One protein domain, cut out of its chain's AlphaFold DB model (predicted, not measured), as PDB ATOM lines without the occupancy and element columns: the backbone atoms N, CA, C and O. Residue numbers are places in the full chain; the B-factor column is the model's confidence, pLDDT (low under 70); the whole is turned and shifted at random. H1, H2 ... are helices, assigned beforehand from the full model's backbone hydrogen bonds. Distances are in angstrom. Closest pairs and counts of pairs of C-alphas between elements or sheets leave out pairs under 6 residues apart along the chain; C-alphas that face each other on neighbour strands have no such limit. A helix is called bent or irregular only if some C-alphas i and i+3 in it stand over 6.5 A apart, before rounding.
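This is residues 22 to 103 of the 112 residues of an uncharacterized protein of Steinernema carpocapsae (UniProt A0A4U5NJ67). H1, H2 and H3 make a three-helix, up-and-down bundle, with H2 and H3 as a helical hairpin and H1 over it, its end half at H2 and its beginning at H3. Two short helices complete the body: H5 packs steeply across H1 at a place away from H2 and H3, and H4 sits near H1, H3 and H5 without clearly touching them. The printed part has 82 residues with five named helices, H1 to H5 in order along the chain, and no named strand; the class is all helix. The whole is compact, with a radius of gyration of the C-alphas of 11.8 A, and spans 35 by 25 by 19 A.

H1, residues 24 to 40, is the hub and touches three other helices. With residues 33 to 40 alone it touches H2, residues 47 to 60, at a shallow tilt of 30 degrees, opposite ways; the closest C-alphas, those of Cys 37 and Thr 49, are 5.7 A apart, and the two form a helical hairpin. With residues 25 to 30 alone H1 touches H3, residues 66 to 77, at a steep tilt of 40 degrees, the same way; the closest C-alphas are those of Cys 26 and Val 71, 5.8 A apart. H2 and H3 form a second helical hairpin and touch at a shallow tilt of 24 degrees, with the C-alphas of Met 57 and Val 69 closest at 5.1 A. H4, residues 79 to 87, is close to H1 but not clearly touching, about perpendicular at 78 degrees; the closest C-alphas, those of Lys 34 and Phe 87, are 6.7 A apart. H5, residues 95 to 102, touches H1 at a steep tilt of 64 degrees, opposite ways, with the C-alphas of Met 30 and Pro 95 closest at 5.5 A. H4 and H5 are near each other, while H5 is apart from H2 and H3. Each O i to N i+4 pair is within hydrogen-bond range in H1, H2, H3 and H5, and 3 of 5 are in H4.

H1 begins at C-alpha 24 at (-20.001, -32.031, -41.635) and is 24.1 A long. H2 is 20.0 A long and H3 16.5 A. H4 is irregular, C-alphas 81 and 84 being 7.2 A apart. H5 ends at C-alpha 102 at (-14.467, -33.518, -28.152).

The C-alphas farthest apart, those of Gln 62 and Ala 91, are 36.5 A apart. The printed part has no cut; the links H2 to H3 and H3 to H4 are tight, and H1 to H2 and H4 to H5 are short. The mean pLDDT of the printed part is 93.8, and residue 22 is under 70.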
ATOM      1  N   SER A  22     -24.495 -34.970 -39.463       63.59
ATOM      2  CA  SER A  22     -24.812 -33.774 -38.667       63.59
ATOM      3  C   SER A  22     -23.594 -32.911 -38.340       63.59
ATOM      4  O   SER A  22     -23.737 -31.734 -38.036       63.59
ATOM      5  N   CYS A  23     -22.387 -33.478 -38.394       83.19
ATOM      6  CA  CYS A  23     -21.154 -32.781 -38.028       83.19
ATOM      7  C   CYS A  23     -20.318 -32.307 -39.217       83.19
ATOM      8  O   CYS A  23     -19.189 -31.865 -39.003       83.19
ATOM      9  N   LYS A  24     -20.815 -32.384 -40.461       90.31
ATOM     10  CA  LYS A  24     -20.001 -32.031 -41.635       90.31
ATOM     11  C   LYS A  24     -19.429 -30.612 -41.550       90.31
ATOM     12  O   LYS A  24     -18.229 -30.449 -41.730       90.31
ATOM     13  N   VAL A  25     -20.254 -29.628 -41.193       92.38
ATOM     14  CA  VAL A  25     -19.823 -28.227 -41.041       92.38
ATOM     15  C   VAL A  25     -18.712 -28.098 -39.995       92.38
ATOM     16  O   VAL A  25     -17.680 -27.491 -40.268       92.38
ATOM     17  N   CYS A  26     -18.859 -28.744 -38.832       94.38
ATOM     18  CA  CYS A  26     -17.798 -28.789 -37.822       94.38
ATOM     19  C   CYS A  26     -16.509 -29.402 -38.366       94.38
ATOM     20  O   CYS A  26     -15.436 -28.831 -38.188       94.38
ATOM     21  N   MET A  27     -16.602 -30.551 -39.040       94.75
ATOM     22  CA  MET A  27     -15.426 -31.237 -39.570       94.75
ATOM     23  C   MET A  27     -14.711 -30.396 -40.625       94.75
ATOM     24  O   MET A  27     -13.485 -30.345 -40.602       94.75
ATOM     25  N   ASP A  28     -15.448 -29.711 -41.500       95.50
ATOM     26  CA  ASP A  28     -14.877 -28.836 -42.523       95.50
ATOM     27  C   ASP A  28     -14.116 -27.665 -41.871       95.50
ATOM     28  O   ASP A  28     -12.917 -27.505 -42.117       95.50
ATOM     29  N   PHE A  29     -14.752 -26.919 -40.954       97.00
ATOM     30  CA  PHE A  29     -14.086 -25.818 -40.241       97.00
ATOM     31  C   PHE A  29     -12.898 -26.286 -39.408       97.00
ATOM     32  O   PHE A  29     -11.855 -25.638 -39.411       97.00
ATOM     33  N   MET A  30     -13.033 -27.396 -38.684       97.19
ATOM     34  CA  MET A  30     -11.972 -27.924 -37.830       97.19
ATOM     35  C   MET A  30     -10.788 -28.438 -38.658       97.19
ATOM     36  O   MET A  30      -9.639 -28.257 -38.256       97.19
ATOM     37  N   THR A  31     -11.051 -29.039 -39.821       97.75
ATOM     38  CA  THR A  31     -10.006 -29.471 -40.759       97.75
ATOM     39  C   THR A  31      -9.244 -28.267 -41.295       97.75
ATOM     40  O   THR A  31      -8.018 -28.231 -41.197       97.75
ATOM     41  N   GLU A  32      -9.947 -27.243 -41.779       98.25
ATOM     42  CA  GLU A  32      -9.298 -26.037 -42.294       98.25
ATOM     43  C   GLU A  32      -8.553 -25.267 -41.188       98.25
ATOM     44  O   GLU A  32      -7.405 -24.857 -41.378       98.25
ATOM     45  N   ALA A  33      -9.156 -25.130 -40.003       98.06
ATOM     46  CA  ALA A  33      -8.517 -24.530 -38.835       98.06
ATOM     47  C   ALA A  33      -7.224 -25.267 -38.471       98.06
ATOM     48  O   ALA A  33      -6.198 -24.632 -38.228       98.06
ATOM     49  N   LYS A  34      -7.244 -26.604 -38.473       97.94
ATOM     50  CA  LYS A  34      -6.053 -27.416 -38.222       97.94
ATOM     51  C   LYS A  34      -4.975 -27.125 -39.257       97.94
ATOM     52  O   LYS A  34      -3.848 -26.830 -38.881       97.94
ATOM     53  N   GLU A  35      -5.294 -27.167 -40.547       98.19
ATOM     54  CA  GLU A  35      -4.312 -26.907 -41.605       98.19
ATOM     55  C   GLU A  35      -3.682 -25.515 -41.505       98.19
ATOM     56  O   GLU A  35      -2.463 -25.375 -41.635       98.19
ATOM     57  N   ARG A  36      -4.497 -24.483 -41.253       98.38
ATOM     58  CA  ARG A  36      -4.035 -23.101 -41.064       98.38
ATOM     59  C   ARG A  36      -3.141 -22.978 -39.832       98.38
ATOM     60  O   ARG A  36      -2.023 -22.484 -39.946       98.38
ATOM     61  N   CYS A  37      -3.574 -23.527 -38.702       98.06
ATOM     62  CA  CYS A  37      -2.827 -23.481 -37.449       98.06
ATOM     63  C   CYS A  37      -1.510 -24.270 -37.523       98.06
ATOM     64  O   CYS A  37      -0.500 -23.852 -36.967       98.06
ATOM     65  N   MET A  38      -1.468 -25.379 -38.267       96.88
ATOM     66  CA  MET A  38      -0.224 -26.121 -38.497       96.88
ATOM     67  C   MET A  38       0.771 -25.340 -39.369       96.88
ATOM     68  O   MET A  38       1.974 -25.453 -39.146       96.88
ATOM     69  N   LYS A  39       0.293 -24.537 -40.332       98.00
ATOM     70  CA  LYS A  39       1.140 -23.634 -41.135       98.00
ATOM     71  C   LYS A  39       1.638 -22.438 -40.324       98.00
ATOM     72  O   LYS A  39       2.793 -22.054 -40.465       98.00
ATOM     73  N   GLU A  40       0.775 -21.872 -39.486       97.62
ATOM     74  CA  GLU A  40       1.098 -20.765 -38.576       97.62
ATOM     75  C   GLU A  40       2.051 -21.204 -37.447       97.62
ATOM     76  O   GLU A  40       2.907 -20.442 -37.004       97.62
ATOM     77  N   GLY A  41       1.925 -22.460 -37.016       97.12
ATOM     78  CA  GLY A  41       2.657 -23.065 -35.911       97.12
ATOM     79  C   GLY A  41       1.843 -23.053 -34.618       97.12
ATOM     80  O   GLY A  41       1.634 -22.011 -34.012       97.12
ATOM     81  N   VAL A  42       1.455 -24.233 -34.123       96.00
ATOM     82  CA  VAL A  42       0.594 -24.378 -32.927       96.00
ATOM     83  C   VAL A  42       1.141 -23.647 -31.690       96.00
ATOM     84  O   VAL A  42       0.375 -23.121 -30.884       96.00
ATOM     85  N   SER A  43       2.466 -23.546 -31.551       95.38
ATOM     86  CA  SER A  43       3.127 -22.848 -30.438       95.38
ATOM     87  C   SER A  43       2.878 -21.336 -30.390       95.38
ATOM     88  O   SER A  43       3.157 -20.722 -29.365       95.38
ATOM     89  N   THR A  44       2.376 -20.720 -31.466       95.69
ATOM     90  CA  THR A  44       2.014 -19.290 -31.495       95.69
ATOM     91  C   THR A  44       0.626 -19.022 -30.906       95.69
ATOM     92  O   THR A  44       0.227 -17.869 -30.745       95.69
ATOM     93  N   GLY A  45      -0.132 -20.079 -30.595       95.62
ATOM     94  CA  GLY A  45      -1.542 -19.984 -30.221       95.62
ATOM     95  C   GLY A  45      -2.483 -19.751 -31.408       95.62
ATOM     96  O   GLY A  45      -3.672 -19.508 -31.200       95.62
ATOM     97  N   CYS A  46      -1.962 -19.821 -32.635       97.94
ATOM     98  CA  CYS A  46      -2.707 -19.743 -33.888       97.94
ATOM     99  C   CYS A  46      -3.681 -18.555 -33.971       97.94
ATOM    100  O   CYS A  46      -4.879 -18.727 -34.212       97.94
ATOM    101  N   LYS A  47      -3.175 -17.347 -33.703       97.50
ATOM    102  CA  LYS A  47      -3.965 -16.112 -33.643       97.50
ATOM    103  C   LYS A  47      -4.474 -15.669 -35.010       97.50
ATOM    104  O   LYS A  47      -5.597 -15.162 -35.087       97.50
ATOM    105  N   GLU A  48      -3.726 -15.897 -36.086       98.06
ATOM    106  CA  GLU A  48      -4.217 -15.620 -37.443       98.06
ATOM    107  C   GLU A  48      -5.352 -16.579 -37.808       98.06
ATOM    108  O   GLU A  48      -6.393 -16.162 -38.320       98.06
ATOM    109  N   THR A  49      -5.201 -17.856 -37.456       98.38
ATOM    110  CA  THR A  49      -6.246 -18.865 -37.647       98.38
ATOM    111  C   THR A  49      -7.495 -18.563 -36.812       98.38
ATOM    112  O   THR A  49      -8.611 -18.636 -37.324       98.38
ATOM    113  N   GLN A  50      -7.332 -18.165 -35.548       97.75
ATOM    114  CA  GLN A  50      -8.446 -17.756 -34.687       97.75
ATOM    115  C   GLN A  50      -9.171 -16.530 -35.267       97.75
ATOM    116  O   GLN A  50     -10.397 -16.483 -35.286       97.75
ATOM    117  N   THR A  51      -8.424 -15.564 -35.807       98.06
ATOM    118  CA  THR A  51      -8.989 -14.378 -36.470       98.06
ATOM    119  C   THR A  51      -9.764 -14.749 -37.733       98.06
ATOM    120  O   THR A  51     -10.852 -14.226 -37.969       98.06
ATOM    121  N   TRP A  52      -9.251 -15.687 -38.533       98.06
ATOM    122  CA  TRP A  52      -9.983 -16.234 -39.676       98.06
ATOM    123  C   TRP A  52     -11.323 -16.851 -39.249       98.06
ATOM    124  O   TRP A  52     -12.340 -16.580 -39.884       98.06
ATOM    125  N   LEU A  53     -11.345 -17.598 -38.143       97.56
ATOM    126  CA  LEU A  53     -12.564 -18.208 -37.615       97.56
ATOM    127  C   LEU A  53     -13.587 -17.160 -37.133       97.56
ATOM    128  O   LEU A  53     -14.780 -17.305 -37.395       97.56
ATOM    129  N   ILE A  54     -13.130 -16.073 -36.498       97.50
ATOM    130  CA  ILE A  54     -13.981 -14.923 -36.129       97.50
ATOM    131  C   ILE A  54     -14.601 -14.291 -37.381       97.50
ATOM    132  O   ILE A  54     -15.809 -14.054 -37.425       97.50
ATOM    133  N   ASN A  55     -13.795 -14.057 -38.417       97.25
ATOM    134  CA  ASN A  55     -14.273 -13.476 -39.670       97.25
ATOM    135  C   ASN A  55     -15.284 -14.391 -40.374       97.25
ATOM    136  O   ASN A  55     -16.277 -13.902 -40.910       97.25
ATOM    137  N   ALA A  56     -15.065 -15.710 -40.338       95.25
ATOM    138  CA  ALA A  56     -16.016 -16.689 -40.846       95.25
ATOM    139  C   ALA A  56     -17.357 -16.584 -40.103       95.25
ATOM    140  O   ALA A  56     -18.385 -16.377 -40.743       95.25
ATOM    141  N   MET A  57     -17.353 -16.618 -38.765       94.88
ATOM    142  CA  MET A  57     -18.567 -16.465 -37.951       94.88
ATOM    143  C   MET A  57     -19.346 -15.190 -38.316       94.88
ATOM    144  O   MET A  57     -20.561 -15.235 -38.506       94.88
ATOM    145  N   MET A  58     -18.647 -14.058 -38.458       94.38
ATOM    146  CA  MET A  58     -19.257 -12.779 -38.837       94.38
ATOM    147  C   MET A  58     -19.867 -12.793 -40.242       94.38
ATOM    148  O   MET A  58     -20.898 -12.160 -40.457       94.38
ATOM    149  N   TYR A  59     -19.237 -13.482 -41.196       94.75
ATOM    150  CA  TYR A  59     -19.760 -13.640 -42.551       94.75
ATOM    151  C   TYR A  59     -21.054 -14.466 -42.554       94.75
ATOM    152  O   TYR A  59     -22.065 -14.030 -43.098       94.75
ATOM    153  N   TYR A  60     -21.057 -15.619 -41.881       92.94
ATOM    154  CA  TYR A  60     -22.223 -16.506 -41.825       92.94
ATOM    155  C   TYR A  60     -23.402 -15.903 -41.059       92.94
ATOM    156  O   TYR A  60     -24.551 -16.088 -41.460       92.94
ATOM    157  N   ALA A  61     -23.129 -15.091 -40.033       91.00
ATOM    158  CA  ALA A  61     -24.161 -14.363 -39.298       91.00
ATOM    159  C   ALA A  61     -24.948 -13.366 -40.172       91.00
ATOM    160  O   ALA A  61     -26.061 -12.994 -39.813       91.00
ATOM    161  N   GLN A  62     -24.404 -12.937 -41.316       89.69
ATOM    162  CA  GLN A  62     -25.109 -12.062 -42.263       89.69
ATOM    163  C   GLN A  62     -26.007 -12.833 -43.238       89.69
ATOM    164  O   GLN A  62     -26.890 -12.233 -43.847       89.69
ATOM    165  N   GLY A  63     -25.761 -14.132 -43.419       83.00
ATOM    166  CA  GLY A  63     -26.408 -14.960 -44.437       83.00
ATOM    167  C   GLY A  63     -27.462 -15.936 -43.913       83.00
ATOM    168  O   GLY A  63     -27.894 -16.782 -44.686       83.00
ATOM    169  N   ASP A  64     -27.864 -15.822 -42.642       81.00
ATOM    170  CA  ASP A  64     -28.843 -16.709 -41.982       81.00
ATOM    171  C   ASP A  64     -28.389 -18.188 -41.906       81.00
ATOM    172  O   ASP A  64     -29.169 -19.132 -42.019       81.00
ATOM    173  N   PHE A  65     -27.079 -18.395 -41.733       87.31
ATOM    174  CA  PHE A  65     -26.440 -19.712 -41.645       87.31
ATOM    175  C   PHE A  65     -26.277 -20.157 -40.179       87.31
ATOM    176  O   PHE A  65     -25.181 -20.122 -39.611       87.31
ATOM    177  N   ASP A  66     -27.382 -20.552 -39.542       90.31
ATOM    178  CA  ASP A  66     -27.444 -20.882 -38.106       90.31
ATOM    179  C   ASP A  66     -26.428 -21.951 -37.655       90.31
ATOM    180  O   ASP A  66     -25.837 -21.843 -36.575       90.31
ATOM    181  N   CYS A  67     -26.213 -22.991 -38.468       91.94
ATOM    182  CA  CYS A  67     -25.286 -24.079 -38.144       91.94
ATOM    183  C   CYS A  67     -23.830 -23.590 -38.143       91.94
ATOM    184  O   CYS A  67     -23.091 -23.839 -37.190       91.94
ATOM    185  N   GLU A  68     -23.417 -22.862 -39.175       94.12
ATOM    186  CA  GLU A  68     -22.072 -22.322 -39.339       94.12
ATOM    187  C   GLU A  68     -21.742 -21.311 -38.236       94.12
ATOM    188  O   GLU A  68     -20.661 -21.371 -37.644       94.12
ATOM    189  N   VAL A  69     -22.685 -20.425 -37.900       94.75
ATOM    190  CA  VAL A  69     -22.532 -19.474 -36.788       94.75
ATOM    191  C   VAL A  69     -22.354 -20.215 -35.463       94.75
ATOM    192  O   VAL A  69     -21.448 -19.895 -34.692       94.75
ATOM    193  N   TRP A  70     -23.171 -21.239 -35.202       94.56
ATOM    194  CA  TRP A  70     -23.070 -22.037 -33.979       94.56
ATOM    195  C   TRP A  70     -21.733 -22.773 -33.868       94.56
ATOM    196  O   TRP A  70     -21.054 -22.685 -32.844       94.56
ATOM    197  N   VAL A  71     -21.338 -23.480 -34.930       94.88
ATOM    198  CA  VAL A  71     -20.094 -24.256 -34.982       94.88
ATOM    199  C   VAL A  71     -18.886 -23.354 -34.763       94.88
ATOM    200  O   VAL A  71     -18.040 -23.655 -33.922       94.88
ATOM    201  N   THR A  72     -18.807 -22.236 -35.487       95.50
ATOM    202  CA  THR A  72     -17.680 -21.303 -35.367       95.50
ATOM    203  C   THR A  72     -17.629 -20.657 -33.981       95.50
ATOM    204  O   THR A  72     -16.548 -20.573 -33.397       95.50
ATOM    205  N   GLY A  73     -18.779 -20.313 -33.390       95.56
ATOM    206  CA  GLY A  73     -18.869 -19.826 -32.011       95.56
ATOM    207  C   GLY A  73     -18.369 -20.839 -30.976       95.56
ATOM    208  O   GLY A  73     -17.538 -20.501 -30.134       95.56
ATOM    209  N   GLN A  74     -18.802 -22.099 -31.070       96.19
ATOM    210  CA  GLN A  74     -18.322 -23.174 -30.193       96.19
ATOM    211  C   GLN A  74     -16.822 -23.433 -30.381       96.19
ATOM    212  O   GLN A  74     -16.087 -23.604 -29.412       96.19
ATOM    213  N   MET A  75     -16.314 -23.408 -31.612       96.75
ATOM    214  CA  MET A  75     -14.874 -23.539 -31.833       96.75
ATOM    215  C   MET A  75     -14.082 -22.396 -31.188       96.75
ATOM    216  O   MET A  75     -13.025 -22.642 -30.614       96.75
ATOM    217  N   LEU A  76     -14.587 -21.161 -31.235       97.69
ATOM    218  CA  LEU A  76     -13.945 -20.018 -30.584       97.69
ATOM    219  C   LEU A  76     -13.956 -20.142 -29.057       97.69
ATOM    220  O   LEU A  76     -12.930 -19.892 -28.425       97.69
ATOM    221  N   GLU A  77     -15.073 -20.577 -28.474       96.88
ATOM    222  CA  GLU A  77     -15.209 -20.813 -27.031       96.88
ATOM    223  C   GLU A  77     -14.193 -21.851 -26.526       96.88
ATOM    224  O   GLU A  77     -13.538 -21.655 -25.501       96.88
ATOM    225  N   TYR A  78     -14.004 -22.934 -27.282       97.12
ATOM    226  CA  TYR A  78     -13.115 -24.036 -26.914       97.12
ATOM    227  C   TYR A  78     -11.685 -23.890 -27.460       97.12
ATOM    228  O   TYR A  78     -10.871 -24.810 -27.299       97.12
ATOM    229  N   TRP A  79     -11.353 -22.755 -28.086       97.00
ATOM    230  CA  TRP A  79     -10.103 -22.575 -28.831       97.00
ATOM    231  C   TRP A  79      -8.865 -22.805 -27.961       97.00
ATOM    232  O   TRP A  79      -8.097 -23.745 -28.187       97.00
ATOM    233  N   ASP A  80      -8.712 -21.985 -26.921       94.81
ATOM    234  CA  ASP A  80      -7.521 -21.997 -26.068       94.81
ATOM    235  C   ASP A  80      -7.530 -23.166 -25.065       94.81
ATOM    236  O   ASP A  80      -6.479 -23.703 -24.713       94.81
ATOM    237  N   VAL A  81      -8.714 -23.598 -24.619       93.88
ATOM    238  CA  VAL A  81      -8.863 -24.614 -23.560       93.88
ATOM    239  C   VAL A  81      -8.803 -26.054 -24.070       93.88
ATOM    240  O   VAL A  81      -8.454 -26.962 -23.311       93.88
ATOM    241  N   TYR A  82      -9.136 -26.284 -25.341       95.38
ATOM    242  CA  TYR A  82      -9.247 -27.628 -25.903       95.38
ATOM    243  C   TYR A  82      -8.606 -27.746 -27.285       95.38
ATOM    244  O   TYR A  82      -7.744 -28.605 -27.478       95.38
ATOM    245  N   ILE A  83      -8.982 -26.900 -28.247       97.06
ATOM    246  CA  ILE A  83      -8.602 -27.083 -29.656       97.06
ATOM    247  C   ILE A  83      -7.091 -26.967 -29.854       97.06
ATOM    248  O   ILE A  83      -6.490 -27.894 -30.394       97.06
ATOM    249  N   LEU A  84      -6.455 -25.901 -29.356       97.31
ATOM    250  CA  LEU A  84      -5.001 -25.730 -29.476       97.31
ATOM    251  C   LEU A  84      -4.234 -26.887 -28.829       97.31
ATOM    252  O   LEU A  84      -3.274 -27.409 -29.401       97.31
ATOM    253  N   LYS A  85      -4.702 -27.351 -27.667       96.12
ATOM    254  CA  LYS A  85      -4.123 -28.512 -26.989       96.12
ATOM    255  C   LYS A  85      -4.226 -29.770 -27.853       96.12
ATOM    256  O   LYS A  85      -3.254 -30.510 -27.966       96.12
ATOM    257  N   ARG A  86      -5.370 -30.009 -28.497       96.12
ATOM    258  CA  ARG A  86      -5.563 -31.164 -29.390       96.12
ATOM    259  C   ARG A  86      -4.744 -31.042 -30.671       96.12
ATOM    260  O   ARG A  86      -4.197 -32.040 -31.117       96.12
ATOM    261  N   PHE A  87      -4.588 -29.845 -31.230       96.50
ATOM    262  CA  PHE A  87      -3.708 -29.619 -32.380       96.50
ATOM    263  C   PHE A  87      -2.235 -29.877 -32.048       96.50
ATOM    264  O   PHE A  87      -1.504 -30.374 -32.901       96.50
ATOM    265  N   SER A  88      -1.813 -29.625 -30.805       95.69
ATOM    266  CA  SER A  88      -0.457 -29.950 -30.341       95.69
ATOM    267  C   SER A  88      -0.208 -31.448 -30.102       95.69
ATOM    268  O   SER A  88       0.943 -31.850 -29.944       95.69
ATOM    269  N   ASP A  89      -1.260 -32.276 -30.089       94.81
ATOM    270  CA  ASP A  89      -1.190 -33.718 -29.848       94.81
ATOM    271  C   ASP A  89      -1.615 -34.505 -31.104       94.81
ATOM    272  O   ASP A  89      -2.811 -34.720 -31.336       94.81
ATOM    273  N   PRO A  90      -0.658 -34.992 -31.919       88.19
ATOM    274  CA  PRO A  90      -0.956 -35.697 -33.161       88.19
ATOM    275  C   PRO A  90      -1.909 -36.883 -32.991       88.19
ATOM    276  O   PRO A  90      -2.776 -37.070 -33.845       88.19
ATOM    277  N   ALA A  91      -1.814 -37.627 -31.881       90.00
ATOM    278  CA  ALA A  91      -2.643 -38.807 -31.613       90.00
ATOM    279  C   ALA A  91      -4.127 -38.464 -31.399       90.00
ATOM    280  O   ALA A  91      -5.001 -39.320 -31.504       90.00
ATOM    281  N   ASN A  92      -4.404 -37.198 -31.104       88.38
ATOM    282  CA  ASN A  92      -5.696 -36.689 -30.675       88.38
ATOM    283  C   ASN A  92      -6.190 -35.519 -31.546       88.38
ATOM    284  O   ASN A  92      -7.249 -34.949 -31.291       88.38
ATOM    285  N   SER A  93      -5.453 -35.183 -32.599       93.25
ATOM    286  CA  SER A  93      -5.712 -34.025 -33.460       93.25
ATOM    287  C   SER A  93      -6.742 -34.274 -34.571       93.25
ATOM    288  O   SER A  93      -6.873 -33.443 -35.469       93.25
ATOM    289  N   ASP A  94      -7.411 -35.430 -34.597       93.94
ATOM    290  CA  ASP A  94      -8.387 -35.773 -35.638       93.94
ATOM    291  C   ASP A  94      -9.649 -34.881 -35.550       93.94
ATOM    292  O   ASP A  94     -10.340 -34.921 -34.524       93.94
ATOM    293  N   PRO A  95      -9.973 -34.092 -36.599       94.25
ATOM    294  CA  PRO A  95     -11.132 -33.200 -36.606       94.25
ATOM    295  C   PRO A  95     -12.464 -33.917 -36.371       94.25
ATOM    296  O   PRO A  95     -13.306 -33.408 -35.633       94.25
ATOM    297  N   GLY A  96     -12.641 -35.114 -36.942       91.06
ATOM    298  CA  GLY A  96     -13.853 -35.912 -36.766       91.06
ATOM    299  C   GLY A  96     -14.093 -36.230 -35.295       91.06
ATOM    300  O   GLY A  96     -15.114 -35.848 -34.726       91.06
ATOM    301  N   ASN A  97     -13.109 -36.838 -34.638       89.00
ATOM    302  CA  ASN A  97     -13.170 -37.159 -33.213       89.00
ATOM    303  C   ASN A  97     -13.395 -35.920 -32.334       89.00
ATOM    304  O   ASN A  97     -14.122 -35.990 -31.341       89.00
ATOM    305  N   MET A  98     -12.787 -34.783 -32.683       92.62
ATOM    306  CA  MET A  98     -12.999 -33.524 -31.963       92.62
ATOM    307  C   MET A  98     -14.442 -33.018 -32.096       92.62
ATOM    308  O   MET A  98     -15.007 -32.575 -31.100       92.62
ATOM    309  N   CYS A  99     -15.048 -33.138 -33.277       91.94
ATOM    310  CA  CYS A  99     -16.430 -32.730 -33.521       91.94
ATOM    311  C   CYS A  99     -17.465 -33.672 -32.890       91.94
ATOM    312  O   CYS A  99     -18.451 -33.202 -32.335       91.94
ATOM    313  N   TYR A 100     -17.252 -34.989 -32.940       85.50
ATOM    314  CA  TYR A 100     -18.231 -35.950 -32.413       85.50
ATOM    315  C   TYR A 100     -18.212 -36.063 -30.893       85.50
ATOM    316  O   TYR A 100     -19.261 -36.188 -30.264       85.50
ATOM    317  N   CYS A 101     -17.016 -36.050 -30.308       81.00
ATOM    318  CA  CYS A 101     -16.827 -36.443 -28.913       81.00
ATOM    319  C   CYS A 101     -16.025 -35.420 -28.104       81.00
ATOM    320  O   CYS A 101     -15.903 -35.565 -26.891       81.00
ATOM    321  N   GLY A 102     -15.427 -34.429 -28.766       82.50
ATOM    322  CA  GLY A 102     -14.467 -33.518 -28.152       82.50
ATOM    323  C   GLY A 102     -15.058 -32.201 -27.669       82.50
ATOM    324  O   GLY A 102     -14.691 -31.734 -26.595       82.50
ATOM    325  N   ILE A 103     -15.958 -31.611 -28.458       88.94
ATOM    326  CA  ILE A 103     -16.608 -30.338 -28.142       88.94
ATOM    327  C   ILE A 103     -18.098 -30.604 -27.900       88.94
ATOM    328  O   ILE A 103     -18.790 -31.059 -28.816       88.94
TER     329      ILE A 103